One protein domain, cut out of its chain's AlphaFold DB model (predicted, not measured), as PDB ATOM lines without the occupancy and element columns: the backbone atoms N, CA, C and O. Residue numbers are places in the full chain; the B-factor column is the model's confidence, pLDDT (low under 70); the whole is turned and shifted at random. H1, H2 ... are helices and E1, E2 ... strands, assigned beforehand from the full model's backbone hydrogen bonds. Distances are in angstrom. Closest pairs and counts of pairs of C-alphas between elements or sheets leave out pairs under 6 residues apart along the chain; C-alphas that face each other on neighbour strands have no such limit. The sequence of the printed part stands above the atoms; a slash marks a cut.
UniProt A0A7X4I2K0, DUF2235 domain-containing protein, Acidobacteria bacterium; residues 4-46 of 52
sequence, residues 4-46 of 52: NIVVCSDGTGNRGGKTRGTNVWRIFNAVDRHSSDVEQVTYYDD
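This is residues 4 to 46 of the 52 residues of the protein "DUF2235 domain-containing protein" of Acidobacteria bacterium (UniProt A0A7X4I2K0). Two parallel strands, E1 and E2, lie side by side as a narrow ribbon, and one short helix, H1, packs on one face of it. The link of residues 10 to 22 loops out past the end of E1 before the helix, and the turn around Asp 37 makes the opposite end of a rod spanning 35 by 16 by 10 A. The printed part has 43 residues, with E1, H1 and E2 in that order along the chain; the class is mixed, helices and strands, with under half of the residues in named elements. The whole is only just loose, close to compact, with a radius of gyration of the C-alphas of 11.2 A.

E1 is residues 4 to 9, 16.1 A from its first C-alpha at (-21.216, -48.338, 28.266) to its last. H1 is residues 23 to 30, 10.4 A long, with C-alpha 23 at (-29.229, -30.980, 33.752). E2 is residues 39 to 45, 20.1 A long, ending with C-alpha 45 at (-19.871, -31.632, 24.813).

E1 and E2 are parallel neighbours, with 12 degrees between their directions. N 6 and O 41 are 2.9 A apart, and N 43 and O 6 are 3.0 A apart, both within hydrogen-bond range. E1, H1 and E2 form a strand-helix-strand unit, two parallel neighbour strands with a helix between them along the chain, and its crossover is right-handed. The closest C-alphas of E1 and H1, those of Cys 8 and Val 24, are 6.0 A apart. The closest of H1 and E2, those of Phe 28 and Tyr 44, are 6.5 A apart. In H1 every O i to N i+4 pair is within hydrogen-bond range.

The two C-alphas farthest apart, those of Gly 13 and Asp 37, are 36.0 A apart. The printed part has no cut. The link from E1 to H1, 13 residues, is long, and that from H1 to E2, 8 residues, is short. The mean pLDDT of the printed part is 93.8, and no printed residue is under 70.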
ATOM      1  N   ASN A   4     -20.217 -49.356  28.567       94.12
ATOM      2  CA  ASN A   4     -21.216 -48.338  28.266       94.12
ATOM      3  C   ASN A   4     -20.516 -47.061  27.808       94.12
ATOM      4  O   ASN A   4     -19.597 -46.580  28.471       94.12
ATOM      5  N   ILE A   5     -20.977 -46.494  26.696       95.50
ATOM      6  CA  ILE A   5     -20.541 -45.176  26.233       95.50
ATOM      7  C   ILE A   5     -21.670 -44.195  26.524       95.50
ATOM      8  O   ILE A   5     -22.793 -44.386  26.059       95.50
ATOM      9  N   VAL A   6     -21.371 -43.154  27.295       96.00
ATOM     10  CA  VAL A   6     -22.331 -42.112  27.662       96.00
ATOM     11  C   VAL A   6     -21.849 -40.786  27.088       96.00
ATOM     12  O   VAL A   6     -20.806 -40.266  27.486       96.00
ATOM     13  N   VAL A   7     -22.612 -40.241  26.144       97.88
ATOM     14  CA  VAL A   7     -22.328 -38.948  25.512       97.88
ATOM     15  C   VAL A   7     -23.367 -37.940  25.978       97.88
ATOM     16  O   VAL A   7     -24.568 -38.170  25.837       97.88
ATOM     17  N   CYS A   8     -22.900 -36.839  26.557       98.19
ATOM     18  CA  CYS A   8     -23.733 -35.768  27.090       98.19
ATOM     19  C   CYS A   8     -23.556 -34.502  26.241       98.19
ATOM     20  O   CYS A   8     -22.572 -33.793  26.422       98.19
ATOM     21  N   SER A   9     -24.499 -34.222  25.338       97.88
ATOM     22  CA  SER A   9     -24.510 -33.001  24.517       97.88
ATOM     23  C   SER A   9     -25.426 -31.948  25.138       97.88
ATOM     24  O   SER A   9     -26.623 -32.198  25.305       97.88
ATOM     25  N   ASP A  10     -24.878 -30.794  25.522       97.38
ATOM     26  CA  ASP A  10     -25.654 -29.743  26.190       97.38
ATOM     27  C   ASP A  10     -26.466 -28.873  25.205       97.38
ATOM     28  O   ASP A  10     -26.274 -28.883  23.989       97.38
ATOM     29  N   GLY A  11     -27.433 -28.127  25.735       96.25
ATOM     30  CA  GLY A  11     -28.317 -27.251  24.968       96.25
ATOM     31  C   GLY A  11     -27.634 -25.981  24.449       96.25
ATOM     32  O   GLY A  11     -26.623 -25.536  24.975       96.25
ATOM     33  N   THR A  12     -28.217 -25.346  23.432       96.19
ATOM     34  CA  THR A  12     -27.711 -24.101  22.825       96.19
ATOM     35  C   THR A  12     -27.338 -23.035  23.864       96.19
ATOM     36  O   THR A  12     -28.149 -22.681  24.718       96.19
ATOM     37  N   GLY A  13     -26.119 -22.496  23.770       94.62
ATOM     38  CA  GLY A  13     -25.596 -21.475  24.684       94.62
ATOM     39  C   GLY A  13     -25.197 -21.988  26.074       94.62
ATOM     40  O   GLY A  13     -24.722 -21.197  26.894       94.62
ATOM     41  N   ASN A  14     -25.340 -23.287  26.350       95.19
ATOM     42  CA  ASN A  14     -24.969 -23.876  27.630       95.19
ATOM     43  C   ASN A  14     -23.545 -24.417  27.611       95.19
ATOM     44  O   ASN A  14     -23.221 -25.319  26.843       95.19
ATOM     45  N   ARG A  15     -22.723 -23.891  28.520       93.31
ATOM     46  CA  ARG A  15     -21.384 -24.407  28.798       93.31
ATOM     47  C   ARG A  15     -21.351 -25.135  30.135       93.31
ATOM     48  O   ARG A  15     -21.907 -24.648  31.130       93.31
ATOM     49  N   GLY A  16     -20.632 -26.249  30.160       93.50
ATOM     50  CA  GLY A  16     -20.452 -27.094  31.331       93.50
ATOM     51  C   GLY A  16     -19.867 -26.298  32.489       93.50
ATOM     52  O   GLY A  16     -18.995 -25.449  32.310       93.50
ATOM     53  N   GLY A  17     -20.394 -26.510  33.692       88.44
ATOM     54  CA  GLY A  17     -19.884 -25.850  34.895       88.44
ATOM     55  C   GLY A  17     -20.159 -24.341  35.003       88.44
ATOM     56  O   GLY A  17     -19.773 -23.747  36.007       88.44
ATOM     57  N   LYS A  18     -20.859 -23.693  34.053       88.56
ATOM     58  CA  LYS A  18     -21.315 -22.302  34.250       88.56
ATOM     59  C   LYS A  18     -22.462 -22.237  35.261       88.56
ATOM     60  O   LYS A  18     -23.446 -22.970  35.162       88.56
ATOM     61  N   THR A  19     -22.390 -21.288  36.197       87.62
ATOM     62  CA  THR A  19     -23.361 -21.105  37.297       87.62
ATOM     63  C   THR A  19     -23.564 -22.390  38.118       87.62
ATOM     64  O   THR A  19     -22.621 -22.855  38.744       87.62
ATOM     65  N   ARG A  20     -24.767 -22.979  38.128       87.06
ATOM     66  CA  ARG A  20     -25.078 -24.253  38.806       87.06
ATOM     67  C   ARG A  20     -24.991 -25.475  37.876       87.06
ATOM     68  O   ARG A  20     -25.289 -26.586  38.308       87.06
ATOM     69  N   GLY A  21     -24.615 -25.274  36.612       92.19
ATOM     70  CA  GLY A  21     -24.607 -26.305  35.578       92.19
ATOM     71  C   GLY A  21     -26.008 -26.725  35.113       92.19
ATOM     72  O   GLY A  21     -27.001 -26.642  35.846       92.19
ATOM     73  N   THR A  22     -26.097 -27.196  33.875       96.69
ATOM     74  CA  THR A  22     -27.335 -27.710  33.275       96.69
ATOM     75  C   THR A  22     -27.699 -29.088  33.818       96.69
ATOM     76  O   THR A  22     -26.938 -29.708  34.561       96.69
ATOM     77  N   ASN A  23     -28.875 -29.596  33.443       97.44
ATOM     78  CA  ASN A  23     -29.229 -30.980  33.752       97.44
ATOM     79  C   ASN A  23     -28.276 -31.969  33.054       97.44
ATOM     80  O   ASN A  23     -27.892 -32.957  33.670       97.44
ATOM     81  N   VAL A  24     -27.838 -31.673  31.824       97.81
ATOM     82  CA  VAL A  24     -26.889 -32.509  31.067       97.81
ATOM     83  C   VAL A  24     -25.525 -32.545  31.757       97.81
ATOM     84  O   VAL A  24     -24.993 -33.622  32.017       97.81
ATOM     85  N   TRP A  25     -25.006 -31.385  32.166       97.69
ATOM     86  CA  TRP A  25     -23.779 -31.287  32.960       97.69
ATOM     87  C   TRP A  25     -23.880 -32.046  34.288       97.69
ATOM     88  O   TRP A  25     -22.953 -32.747  34.692       97.69
ATOM     89  N   ARG A  26     -25.013 -31.935  34.991       97.12
ATOM     90  CA  ARG A  26     -25.228 -32.649  36.258       97.12
ATOM     91  C   ARG A  26     -25.265 -34.165  36.064       97.12
ATOM     92  O   ARG A  26     -24.684 -34.870  36.879       97.12
ATOM     93  N   ILE A  27     -25.874 -34.657  34.983       97.12
ATOM     94  CA  ILE A  27     -25.870 -36.085  34.637       97.12
ATOM     95  C   ILE A  27     -24.458 -36.559  34.299       97.12
ATOM     96  O   ILE A  27     -24.042 -37.580  34.832       97.12
ATOM     97  N   PHE A  28     -23.703 -35.809  33.490       97.31
ATOM     98  CA  PHE A  28     -22.308 -36.137  33.175       97.31
ATOM     99  C   PHE A  28     -21.469 -36.374  34.441       97.31
ATOM    100  O   PHE A  28     -20.738 -37.356  34.523       97.31
ATOM    101  N   ASN A  29     -21.631 -35.513  35.451       96.06
ATOM    102  CA  ASN A  29     -20.942 -35.647  36.738       96.06
ATOM    103  C   ASN A  29     -21.473 -36.789  37.620       96.06
ATOM    104  O   ASN A  29     -20.783 -37.205  38.545       96.06
ATOM    105  N   ALA A  30     -22.692 -37.272  37.371       96.25
ATOM    106  CA  ALA A  30     -23.320 -38.344  38.137       96.25
ATOM    107  C   ALA A  30     -23.026 -39.749  37.580       96.25
ATOM    108  O   ALA A  30     -23.379 -40.732  38.229       96.25
ATOM    109  N   VAL A  31     -22.416 -39.868  36.391       95.38
ATOM    110  CA  VAL A  31     -22.061 -41.175  35.820       95.38
ATOM    111  C   VAL A  31     -20.965 -41.837  36.656       95.38
ATOM    112  O   VAL A  31     -19.895 -41.259  36.856       95.38
ATOM    113  N   ASP A  32     -21.207 -43.074  37.095       94.19
ATOM    114  CA  ASP A  32     -20.214 -43.871  37.811       94.19
ATOM    115  C   ASP A  32     -19.181 -44.463  36.843       94.19
ATOM    116  O   ASP A  32     -19.389 -45.469  36.168       94.19
ATOM    117  N   ARG A  33     -18.016 -43.823  36.779       91.94
ATOM    118  CA  ARG A  33     -16.900 -44.246  35.921       91.94
ATOM    119  C   ARG A  33     -16.041 -45.347  36.547       91.94
ATOM    120  O   ARG A  33     -15.112 -45.820  35.893       91.94
ATOM    121  N   HIS A  34     -16.303 -45.712  37.799       86.88
ATOM    122  CA  HIS A  34     -15.464 -46.604  38.597       86.88
ATOM    123  C   HIS A  34     -16.179 -47.893  39.016       86.88
ATOM    124  O   HIS A  34     -15.621 -48.657  39.804       86.88
ATOM    125  N   SER A  35     -17.368 -48.164  38.467       83.38
ATOM    126  CA  SER A  35     -18.061 -49.437  38.658       83.38
ATOM    127  C   SER A  35     -17.150 -50.611  38.279       83.38
ATOM    128  O   SER A  35     -16.606 -50.672  37.174       83.38
ATOM    129  N   SER A  36     -16.982 -51.557  39.206       82.19
ATOM    130  CA  SER A  36     -16.170 -52.762  38.998       82.19
ATOM    131  C   SER A  36     -16.805 -53.751  38.020       82.19
ATOM    132  O   SER A  36     -16.100 -54.585  37.453       82.19
ATOM    133  N   ASP A  37     -18.121 -53.653  37.820       86.44
ATOM    134  CA  ASP A  37     -18.906 -54.614  37.045       86.44
ATOM    135  C   ASP A  37     -19.074 -54.187  35.577       86.44
ATOM    136  O   ASP A  37     -19.141 -55.035  34.679       86.44
ATOM    137  N   VAL A  38     -19.132 -52.873  35.317       87.50
ATOM    138  CA  VAL A  38     -19.330 -52.300  33.976       87.50
ATOM    139  C   VAL A  38     -18.469 -51.053  33.789       87.50
ATOM    140  O   VAL A  38     -18.664 -50.037  34.446       87.50
ATOM    141  N   GLU A  39     -17.557 -51.093  32.818       90.75
ATOM    142  CA  GLU A  39     -16.733 -49.934  32.467       90.75
ATOM    143  C   GLU A  39     -17.587 -48.872  31.751       90.75
ATOM    144  O   GLU A  39     -18.210 -49.150  30.720       90.75
ATOM    145  N   GLN A  40     -17.602 -47.641  32.276       93.75
ATOM    146  CA  GLN A  40     -18.315 -46.512  31.670       93.75
ATOM    147  C   GLN A  40     -17.343 -45.472  31.103       93.75
ATOM    148  O   GLN A  40     -16.631 -44.782  31.835       93.75
ATOM    149  N   VAL A  41     -17.366 -45.290  29.783       93.81
ATOM    150  CA  VAL A  41     -16.651 -44.203  29.103       93.81
ATOM    151  C   VAL A  41     -17.622 -43.045  28.917       93.81
ATOM    152  O   VAL A  41     -18.606 -43.162  28.192       93.81
ATOM    153  N   THR A  42     -17.358 -41.924  29.587       96.38
ATOM    154  CA  THR A  42     -18.250 -40.752  29.556       96.38
ATOM    155  C   THR A  42     -17.554 -39.558  28.918       96.38
ATOM    156  O   THR A  42     -16.405 -39.263  29.265       96.38
ATOM    157  N   TYR A  43     -18.266 -38.857  28.037       97.50
ATOM    158  CA  TYR A  43     -17.836 -37.614  27.399       97.50
ATOM    159  C   TYR A  43     -18.930 -36.545  27.501       97.50
ATOM    160  O   TYR A  43     -20.121 -36.862  27.470       97.50
ATOM    161  N   TYR A  44     -18.516 -35.286  27.620       97.62
ATOM    162  CA  TYR A  44     -19.395 -34.122  27.672       97.62
ATOM    163  C   TYR A  44     -19.001 -33.138  26.574       97.62
ATOM    164  O   TYR A  44     -17.812 -32.881  26.386       97.62
ATOM    165  N   ASP A  45     -20.007 -32.603  25.889       97.38
ATOM    166  CA  ASP A  45     -19.871 -31.632  24.813       97.38
ATOM    167  C   ASP A  45     -20.654 -30.358  25.150       97.38
ATOM    168  O   ASP A  45     -21.811 -30.417  25.590       97.38
ATOM    169  N   ASP A  46     -20.006 -29.210  24.960       96.81
ATOM    170  CA  ASP A  46     -20.638 -27.911  25.160       96.81
ATOM    171  C   ASP A  46     -21.720 -27.684  24.101       96.81
ATOM    172  O   ASP A  46     -21.613 -28.097  22.947       96.81
TER     173      ASP A  46